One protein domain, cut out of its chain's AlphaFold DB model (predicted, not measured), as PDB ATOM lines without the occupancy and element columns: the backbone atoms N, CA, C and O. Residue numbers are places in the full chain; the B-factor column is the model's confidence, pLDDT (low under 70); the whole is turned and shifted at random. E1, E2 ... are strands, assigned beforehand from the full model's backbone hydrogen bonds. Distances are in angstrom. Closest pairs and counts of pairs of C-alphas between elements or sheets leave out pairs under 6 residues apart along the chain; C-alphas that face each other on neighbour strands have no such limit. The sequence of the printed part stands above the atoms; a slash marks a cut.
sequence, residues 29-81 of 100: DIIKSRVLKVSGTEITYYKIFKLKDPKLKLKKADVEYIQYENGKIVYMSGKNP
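AT A GLANCE: This is residues 29 to 81 of the 100 residues of an uncharacterized protein of Bacteroidetes bacterium (UniProt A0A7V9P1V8). A strongly twisted wall of three strands, E1, E2 and E3, has a sharply bent first strand, and a small separate hairpin of E4 and E5 is set with E4 near E1. The loop around Lys 52 and the tail around Lys 79 lie at opposite ends of the long axis. The printed part has 53 residues with no named helix and five named strands, E1 to E5 in chain order, in two antiparallel sheets, E1 - E2 - E3 and E4 - E5. The class is all strand, though under half of the residues, 26 of 53, are in named elements. The whole is compact, with a radius of gyration of the C-alphas of 11.2 A, and elongated, spanning 35 by 23 by 19 A.

IN THESE COORDINATES: E1, residues 30 to 38, is 17.0 A long and begins at C-alpha 30 (90.040, 24.903, -0.459). E2, residues 42 to 46, is 13.4 A long, and E3, residues 56 to 59, 10.4 A. E4, residues 63 to 67, is 11.1 A long. E5, residues 73 to 75, 6.6 A long, ends at C-alpha 75 (97.798, 34.431, 5.943).

HOW THE PARTS SIT: E1, E2 and E3 form a meander, each strand the antiparallel neighbour of the one before. Inner strand E2 forms hairpins with both edge strands: N 34 and O 46 are 2.9 A apart, as are N 45 and O 56, within hydrogen-bond range. E1 bends by 85 degrees at residue 34. E1 and E4 are near each other, with 11 pairs of C-alphas within 10 A. E3 and E4 meet only through their link. In the E4 and E5 hairpin, N 66 and O 74 are 2.8 A apart, within hydrogen-bond range. E5 is apart from E1, E2 and E3.

THE WHOLE: The farthest C-alphas, of Lys 52 and Lys 79, are 35.5 A apart. The printed part has no cut and no long link. Its mean pLDDT is 85.8; residues 49 to 51 and 78 to 81 are under 70.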
ATOM      1  N   ASP A  29      93.617  21.761   0.696       94.19
ATOM      2  CA  ASP A  29      92.181  21.853   0.430       94.19
ATOM      3  C   ASP A  29      91.685  23.300   0.439       94.19
ATOM      4  O   ASP A  29      92.186  24.156   1.172       94.19
ATOM      5  N   ILE A  30      90.679  23.585  -0.387       93.06
ATOM      6  CA  ILE A  30      90.040  24.903  -0.459       93.06
ATOM      7  C   ILE A  30      88.576  24.761  -0.070       93.06
ATOM      8  O   ILE A  30      87.780  24.157  -0.789       93.06
ATOM      9  N   ILE A  31      88.209  25.388   1.040       91.75
ATOM     10  CA  ILE A  31      86.834  25.466   1.514       91.75
ATOM     11  C   ILE A  31      86.249  26.784   1.013       91.75
ATOM     12  O   ILE A  31      86.643  27.860   1.468       91.75
ATOM     13  N   LYS A  32      85.306  26.718   0.069       91.25
ATOM     14  CA  LYS A  32      84.427  27.861  -0.219       91.25
ATOM     15  C   LYS A  32      83.590  28.109   1.027       91.25
ATOM     16  O   LYS A  32      83.075  27.158   1.603       91.25
ATOM     17  N   SER A  33      83.526  29.342   1.489       90.94
ATOM     18  CA  SER A  33      82.923  29.644   2.779       90.94
ATOM     19  C   SER A  33      82.424  31.077   2.859       90.94
ATOM     20  O   SER A  33      82.659  31.888   1.967       90.94
ATOM     21  N   ARG A  34      81.739  31.382   3.955       91.06
ATOM     22  CA  ARG A  34      81.569  32.743   4.456       91.06
ATOM     23  C   ARG A  34      82.195  32.809   5.843       91.06
ATOM     24  O   ARG A  34      81.723  32.122   6.755       91.06
ATOM     25  N   VAL A  35      83.258  33.586   6.000       91.81
ATOM     26  CA  VAL A  35      83.975  33.720   7.273       91.81
ATOM     27  C   VAL A  35      83.209  34.683   8.174       91.81
ATOM     28  O   VAL A  35      82.902  35.802   7.785       91.81
ATOM     29  N   LEU A  36      82.887  34.246   9.393       91.38
ATOM     30  CA  LEU A  36      82.128  35.046  10.361       91.38
ATOM     31  C   LEU A  36      83.039  35.725  11.376       91.38
ATOM     32  O   LEU A  36      82.857  36.892  11.706       91.38
ATOM     33  N   LYS A  37      84.000  34.970  11.915       91.44
ATOM     34  CA  LYS A  37      84.909  35.458  12.952       91.44
ATOM     35  C   LYS A  37      86.231  34.716  12.887       91.44
ATOM     36  O   LYS A  37      86.251  33.493  12.786       91.44
ATOM     37  N   VAL A  38      87.321  35.465  13.008       91.88
ATOM     38  CA  VAL A  38      88.668  34.929  13.204       91.88
ATOM     39  C   VAL A  38      89.111  35.318  14.610       91.88
ATOM     40  O   VAL A  38      89.340  36.492  14.891       91.88
ATOM     41  N   SER A  39      89.176  34.339  15.505       90.06
ATOM     42  CA  SER A  39      89.731  34.473  16.853       90.06
ATOM     43  C   SER A  39      91.230  34.136  16.839       90.06
ATOM     44  O   SER A  39      91.790  33.743  15.814       90.06
ATOM     45  N   GLY A  40      91.900  34.260  17.989       86.50
ATOM     46  CA  GLY A  40      93.320  33.908  18.110       86.50
ATOM     47  C   GLY A  40      93.628  32.459  17.709       86.50
ATOM     48  O   GLY A  40      94.641  32.205  17.063       86.50
ATOM     49  N   THR A  41      92.727  31.527  18.030       91.00
ATOM     50  CA  THR A  41      92.916  30.076  17.853       91.00
ATOM     51  C   THR A  41      91.945  29.432  16.862       91.00
ATOM     52  O   THR A  41      92.276  28.407  16.268       91.00
ATOM     53  N   GLU A  42      90.769  30.025  16.646       94.06
ATOM     54  CA  GLU A  42      89.667  29.436  15.871       94.06
ATOM     55  C   GLU A  42      89.134  30.388  14.798       94.06
ATOM     56  O   GLU A  42      89.116  31.607  14.969       94.06
ATOM     57  N   ILE A  43      88.636  29.811  13.710       93.88
ATOM     58  CA  ILE A  43      87.924  30.477  12.623       93.88
ATOM     59  C   ILE A  43      86.513  29.895  12.584       93.88
ATOM     60  O   ILE A  43      86.339  28.688  12.411       93.88
ATOM     61  N   THR A  44      85.507  30.753  12.723       94.56
ATOM     62  CA  THR A  44      84.095  30.383  12.591       94.56
ATOM     63  C   THR A  44      83.602  30.761  11.200       94.56
ATOM     64  O   THR A  44      83.769  31.911  10.781       94.56
ATOM     65  N   TYR A  45      82.977  29.824  10.490       93.12
ATOM     66  CA  TYR A  45      82.551  30.011   9.100       93.12
ATOM     67  C   TYR A  45      81.290  29.205   8.751       93.12
ATOM     68  O   TYR A  45      80.928  28.255   9.445       93.12
ATOM     69  N   TYR A  46      80.644  29.569   7.643       90.94
ATOM     70  CA  TYR A  46      79.647  28.741   6.951       90.94
ATOM     71  C   TYR A  46      80.273  28.098   5.715       90.94
ATOM     72  O   TYR A  46      80.973  28.782   4.971       90.94
ATOM     73  N   LYS A  47      80.030  26.804   5.475       86.00
ATOM     74  CA  LYS A  47      80.587  26.065   4.321       86.00
ATOM     75  C   LYS A  47      79.914  26.430   2.990       86.00
ATOM     76  O   LYS A  47      80.501  26.233   1.934       86.00
ATOM     77  N   ILE A  48      78.682  26.932   3.009       73.62
ATOM     78  CA  ILE A  48      77.953  27.362   1.811       73.62
ATOM     79  C   ILE A  48      77.187  28.648   2.165       73.62
ATOM     80  O   ILE A  48      76.915  28.938   3.327       73.62
ATOM     81  N   PHE A  49      76.866  29.467   1.164       66.81
ATOM     82  CA  PHE A  49      76.122  30.727   1.310       66.81
ATOM     83  C   PHE A  49      74.629  30.506   1.657       66.81
ATOM     84  O   PHE A  49      73.789  31.339   1.331       66.81
ATOM     85  N   LYS A  50      74.234  29.383   2.272       68.69
ATOM     86  CA  LYS A  50      72.836  29.178   2.676       68.69
ATOM     87  C   LYS A  50      72.633  29.729   4.084       68.69
ATOM     88  O   LYS A  50      73.349  29.376   5.013       68.69
ATOM     89  N   LEU A  51      71.608  30.567   4.255       62.50
ATOM     90  CA  LEU A  51      71.263  31.216   5.533       62.50
ATOM     91  C   LEU A  51      70.988  30.232   6.690       62.50
ATOM     92  O   LEU A  51      70.974  30.646   7.843       62.50
ATOM     93  N   LYS A  52      70.744  28.953   6.379       75.50
ATOM     94  CA  LYS A  52      70.372  27.899   7.333       75.50
ATOM     95  C   LYS A  52      71.508  26.925   7.656       75.50
ATOM     96  O   LYS A  52      71.275  25.963   8.382       75.50
ATOM     97  N   ASP A  53      72.704  27.129   7.109       76.44
ATOM     98  CA  ASP A  53      73.803  26.201   7.360       76.44
ATOM     99  C   ASP A  53      74.303  26.301   8.809       76.44
ATOM    100  O   ASP A  53      74.253  27.375   9.417       76.44
ATOM    101  N   PRO A  54      74.808  25.197   9.389       86.69
ATOM    102  CA  PRO A  54      75.391  25.223  10.720       86.69
ATOM    103  C   PRO A  54      76.683  26.046  10.731       86.69
ATOM    104  O   PRO A  54      77.479  26.016   9.788       86.69
ATOM    105  N   LYS A  55      76.919  26.762  11.836       90.88
ATOM    106  CA  LYS A  55      78.200  27.433  12.081       90.88
ATOM    107  C   LYS A  55      79.258  26.371  12.342       90.88
ATOM    108  O   LYS A  55      79.150  25.616  13.306       90.88
ATOM    109  N   LEU A  56      80.285  26.338  11.506       92.25
ATOM    110  CA  LEU A  56      81.421  25.444  11.667       92.25
ATOM    111  C   LEU A  56      82.592  26.194  12.285       92.25
ATOM    112  O   LEU A  56      82.732  27.409  12.131       92.25
ATOM    113  N   LYS A  57      83.444  25.442  12.974       94.00
ATOM    114  CA  LYS A  57      84.686  25.932  13.557       94.00
ATOM    115  C   LYS A  57      85.863  25.180  12.965       94.00
ATOM    116  O   LYS A  57      85.777  23.983  12.703       94.00
ATOM    117  N   LEU A  58      86.958  25.896  12.773       94.06
ATOM    118  CA  LEU A  58      88.212  25.362  12.269       94.06
ATOM    119  C   LEU A  58      89.369  25.973  13.051       94.06
ATOM    120  O   LEU A  58      89.351  27.168  13.346       94.06
ATOM    121  N   LYS A  59      90.388  25.180  13.384       93.94
ATOM    122  CA  LYS A  59      91.573  25.706  14.064       93.94
ATOM    123  C   LYS A  59      92.365  26.577  13.096       93.94
ATOM    124  O   LYS A  59      92.665  26.176  11.974       93.94
ATOM    125  N   LYS A  60      92.781  27.754  13.558       92.56
ATOM    126  CA  LYS A  60      93.631  28.670  12.788       92.56
ATOM    127  C   LYS A  60      94.957  28.016  12.385       92.56
ATOM    128  O   LYS A  60      95.484  28.308  11.319       92.56
ATOM    129  N   ALA A  61      95.463  27.106  13.219       91.75
ATOM    130  CA  ALA A  61      96.686  26.353  12.964       91.75
ATOM    131  C   ALA A  61      96.616  25.469  11.706       91.75
ATOM    132  O   ALA A  61      97.661  25.219  11.111       91.75
ATOM    133  N   ASP A  62      95.421  25.061  11.275       93.56
ATOM    134  CA  ASP A  62      95.225  24.179  10.116       93.56
ATOM    135  C   ASP A  62      95.002  24.972   8.817       93.56
ATOM    136  O   ASP A  62      94.997  24.416   7.717       93.56
ATOM    137  N   VAL A  63      94.849  26.293   8.933       94.31
ATOM    138  CA  VAL A  63      94.616  27.208   7.816       94.31
ATOM    139  C   VAL A  63      95.932  27.820   7.356       94.31
ATOM    140  O   VAL A  63      96.782  28.215   8.153       94.31
ATOM    141  N   GLU A  64      96.102  27.902   6.044       94.62
ATOM    142  CA  GLU A  64      97.210  28.596   5.398       94.62
ATOM    143  C   GLU A  64      96.857  30.075   5.194       94.62
ATOM    144  O   GLU A  64      97.543  30.960   5.713       94.62
ATOM    145  N   TYR A  65      95.749  30.347   4.498       94.44
ATOM    146  CA  TYR A  65      95.226  31.695   4.289       94.44
ATOM    147  C   TYR A  65      93.702  31.719   4.133       94.44
ATOM    148  O   TYR A  65      93.068  30.724   3.780       94.44
ATOM    149  N   ILE A  66      93.122  32.897   4.347       94.44
ATOM    150  CA  ILE A  66      91.747  33.231   3.981       94.44
ATOM    151  C   ILE A  66      91.802  34.243   2.843       94.44
ATOM    152  O   ILE A  66      92.442  35.284   2.972       94.44
ATOM    153  N   GLN A  67      91.143  33.935   1.731       93.94
ATOM    154  CA  GLN A  67      90.868  34.881   0.660       93.94
ATOM    155  C   GLN A  67      89.416  35.331   0.787       93.94
ATOM    156  O   GLN A  67      88.515  34.517   0.626       93.94
ATOM    157  N   TYR A  68      89.196  36.604   1.076       92.56
ATOM    158  CA  TYR A  68      87.860  37.177   1.194       92.56
ATOM    159  C   TYR A  68      87.240  37.456  -0.179       92.56
ATOM    160  O   TYR A  68      87.954  37.559  -1.181       92.56
ATOM    161  N   GLU A  69      85.920  37.625  -0.208       89.31
ATOM    162  CA  GLU A  69      85.122  38.024  -1.378       89.31
ATOM    163  C   GLU A  69      85.739  39.200  -2.155       89.31
ATOM    164  O   GLU A  69      85.852  39.162  -3.379       89.31
ATOM    165  N   ASN A  70      86.239  40.214  -1.445       86.56
ATOM    166  CA  ASN A  70      86.880  41.390  -2.041       86.56
ATOM    167  C   ASN A  70      88.297  41.133  -2.597       86.56
ATOM    168  O   ASN A  70      89.000  42.071  -2.968       86.56
ATOM    169  N   GLY A  71      88.759  39.882  -2.607       86.75
ATOM    170  CA  GLY A  71      90.080  39.489  -3.085       86.75
ATOM    171  C   GLY A  71      91.212  39.682  -2.075       86.75
ATOM    172  O   GLY A  71      92.342  39.282  -2.367       86.75
ATOM    173  N   LYS A  72      90.949  40.232  -0.880       90.69
ATOM    174  CA  LYS A  72      91.955  40.374   0.182       90.69
ATOM    175  C   LYS A  72      92.391  38.999   0.679       90.69
ATOM    176  O   LYS A  72      91.553  38.162   0.998       90.69
ATOM    177  N   ILE A  73      93.700  38.786   0.798       92.88
ATOM    178  CA  ILE A  73      94.277  37.541   1.318       92.88
ATOM    179  C   ILE A  73      94.926  37.815   2.674       92.88
ATOM    180  O   ILE A  73      95.728  38.740   2.803       92.88
ATOM    181  N   VAL A  74      94.584  37.010   3.679       91.94
ATOM    182  CA  VAL A  74      95.164  37.052   5.028       91.94
ATOM    183  C   VAL A  74      95.767  35.691   5.347       91.94
ATOM    184  O   VAL A  74      95.055  34.690   5.375       91.94
ATOM    185  N   TYR A  75      97.072  35.652   5.596       92.00
ATOM    186  CA  TYR A  75      97.798  34.431   5.943       92.00
ATOM    187  C   TYR A  75      97.730  34.174   7.450       92.00
ATOM    188  O   TYR A  75      97.815  35.103   8.253       92.00
ATOM    189  N   MET A  76      97.552  32.911   7.838       88.75
ATOM    190  CA  MET A  76      97.393  32.517   9.245       88.75
ATOM    191  C   MET A  76      98.716  32.113   9.902       88.75
ATOM    192  O   MET A  76      98.831  32.160  11.127       88.75
ATOM    193  N   SER A  77      99.716  31.750   9.097       78.19
ATOM    194  CA  SER A  77     101.098  31.564   9.542       78.19
ATOM    195  C   SER A  77     101.758  32.933   9.715       78.19
ATOM    196  O   SER A  77     101.657  33.768   8.821       78.19
ATOM    197  N   GLY A  78     102.446  33.168  10.836       62.53
ATOM    198  CA  GLY A  78     103.057  34.455  11.213       62.53
ATOM    199  C   GLY A  78     104.198  34.965  10.319       62.53
ATOM    200  O   GLY A  78     105.000  35.782  10.755       62.53
ATOM    201  N   LYS A  79     104.294  34.501   9.074       43.19
ATOM    202  CA  LYS A  79     105.162  35.067   8.046       43.19
ATOM    203  C   LYS A  79     104.253  35.789   7.065       43.19
ATOM    204  O   LYS A  79     103.662  35.133   6.219       43.19
ATOM    205  N   ASN A  80     104.119  37.111   7.192       40.50
ATOM    206  CA  ASN A  80     103.511  37.939   6.148       40.50
ATOM    207  C   ASN A  80     104.272  37.678   4.838       40.50
ATOM    208  O   ASN A  80     105.425  38.104   4.736       40.50
ATOM    209  N   PRO A  81     103.695  37.011   3.823       46.94
ATOM    210  CA  PRO A  81     104.297  37.066   2.511       46.94
ATOM    211  C   PRO A  81     104.000  38.467   1.978       46.94
ATOM    212  O   PRO A  81     102.849  38.840   1.751       46.94
TER     213      PRO A  81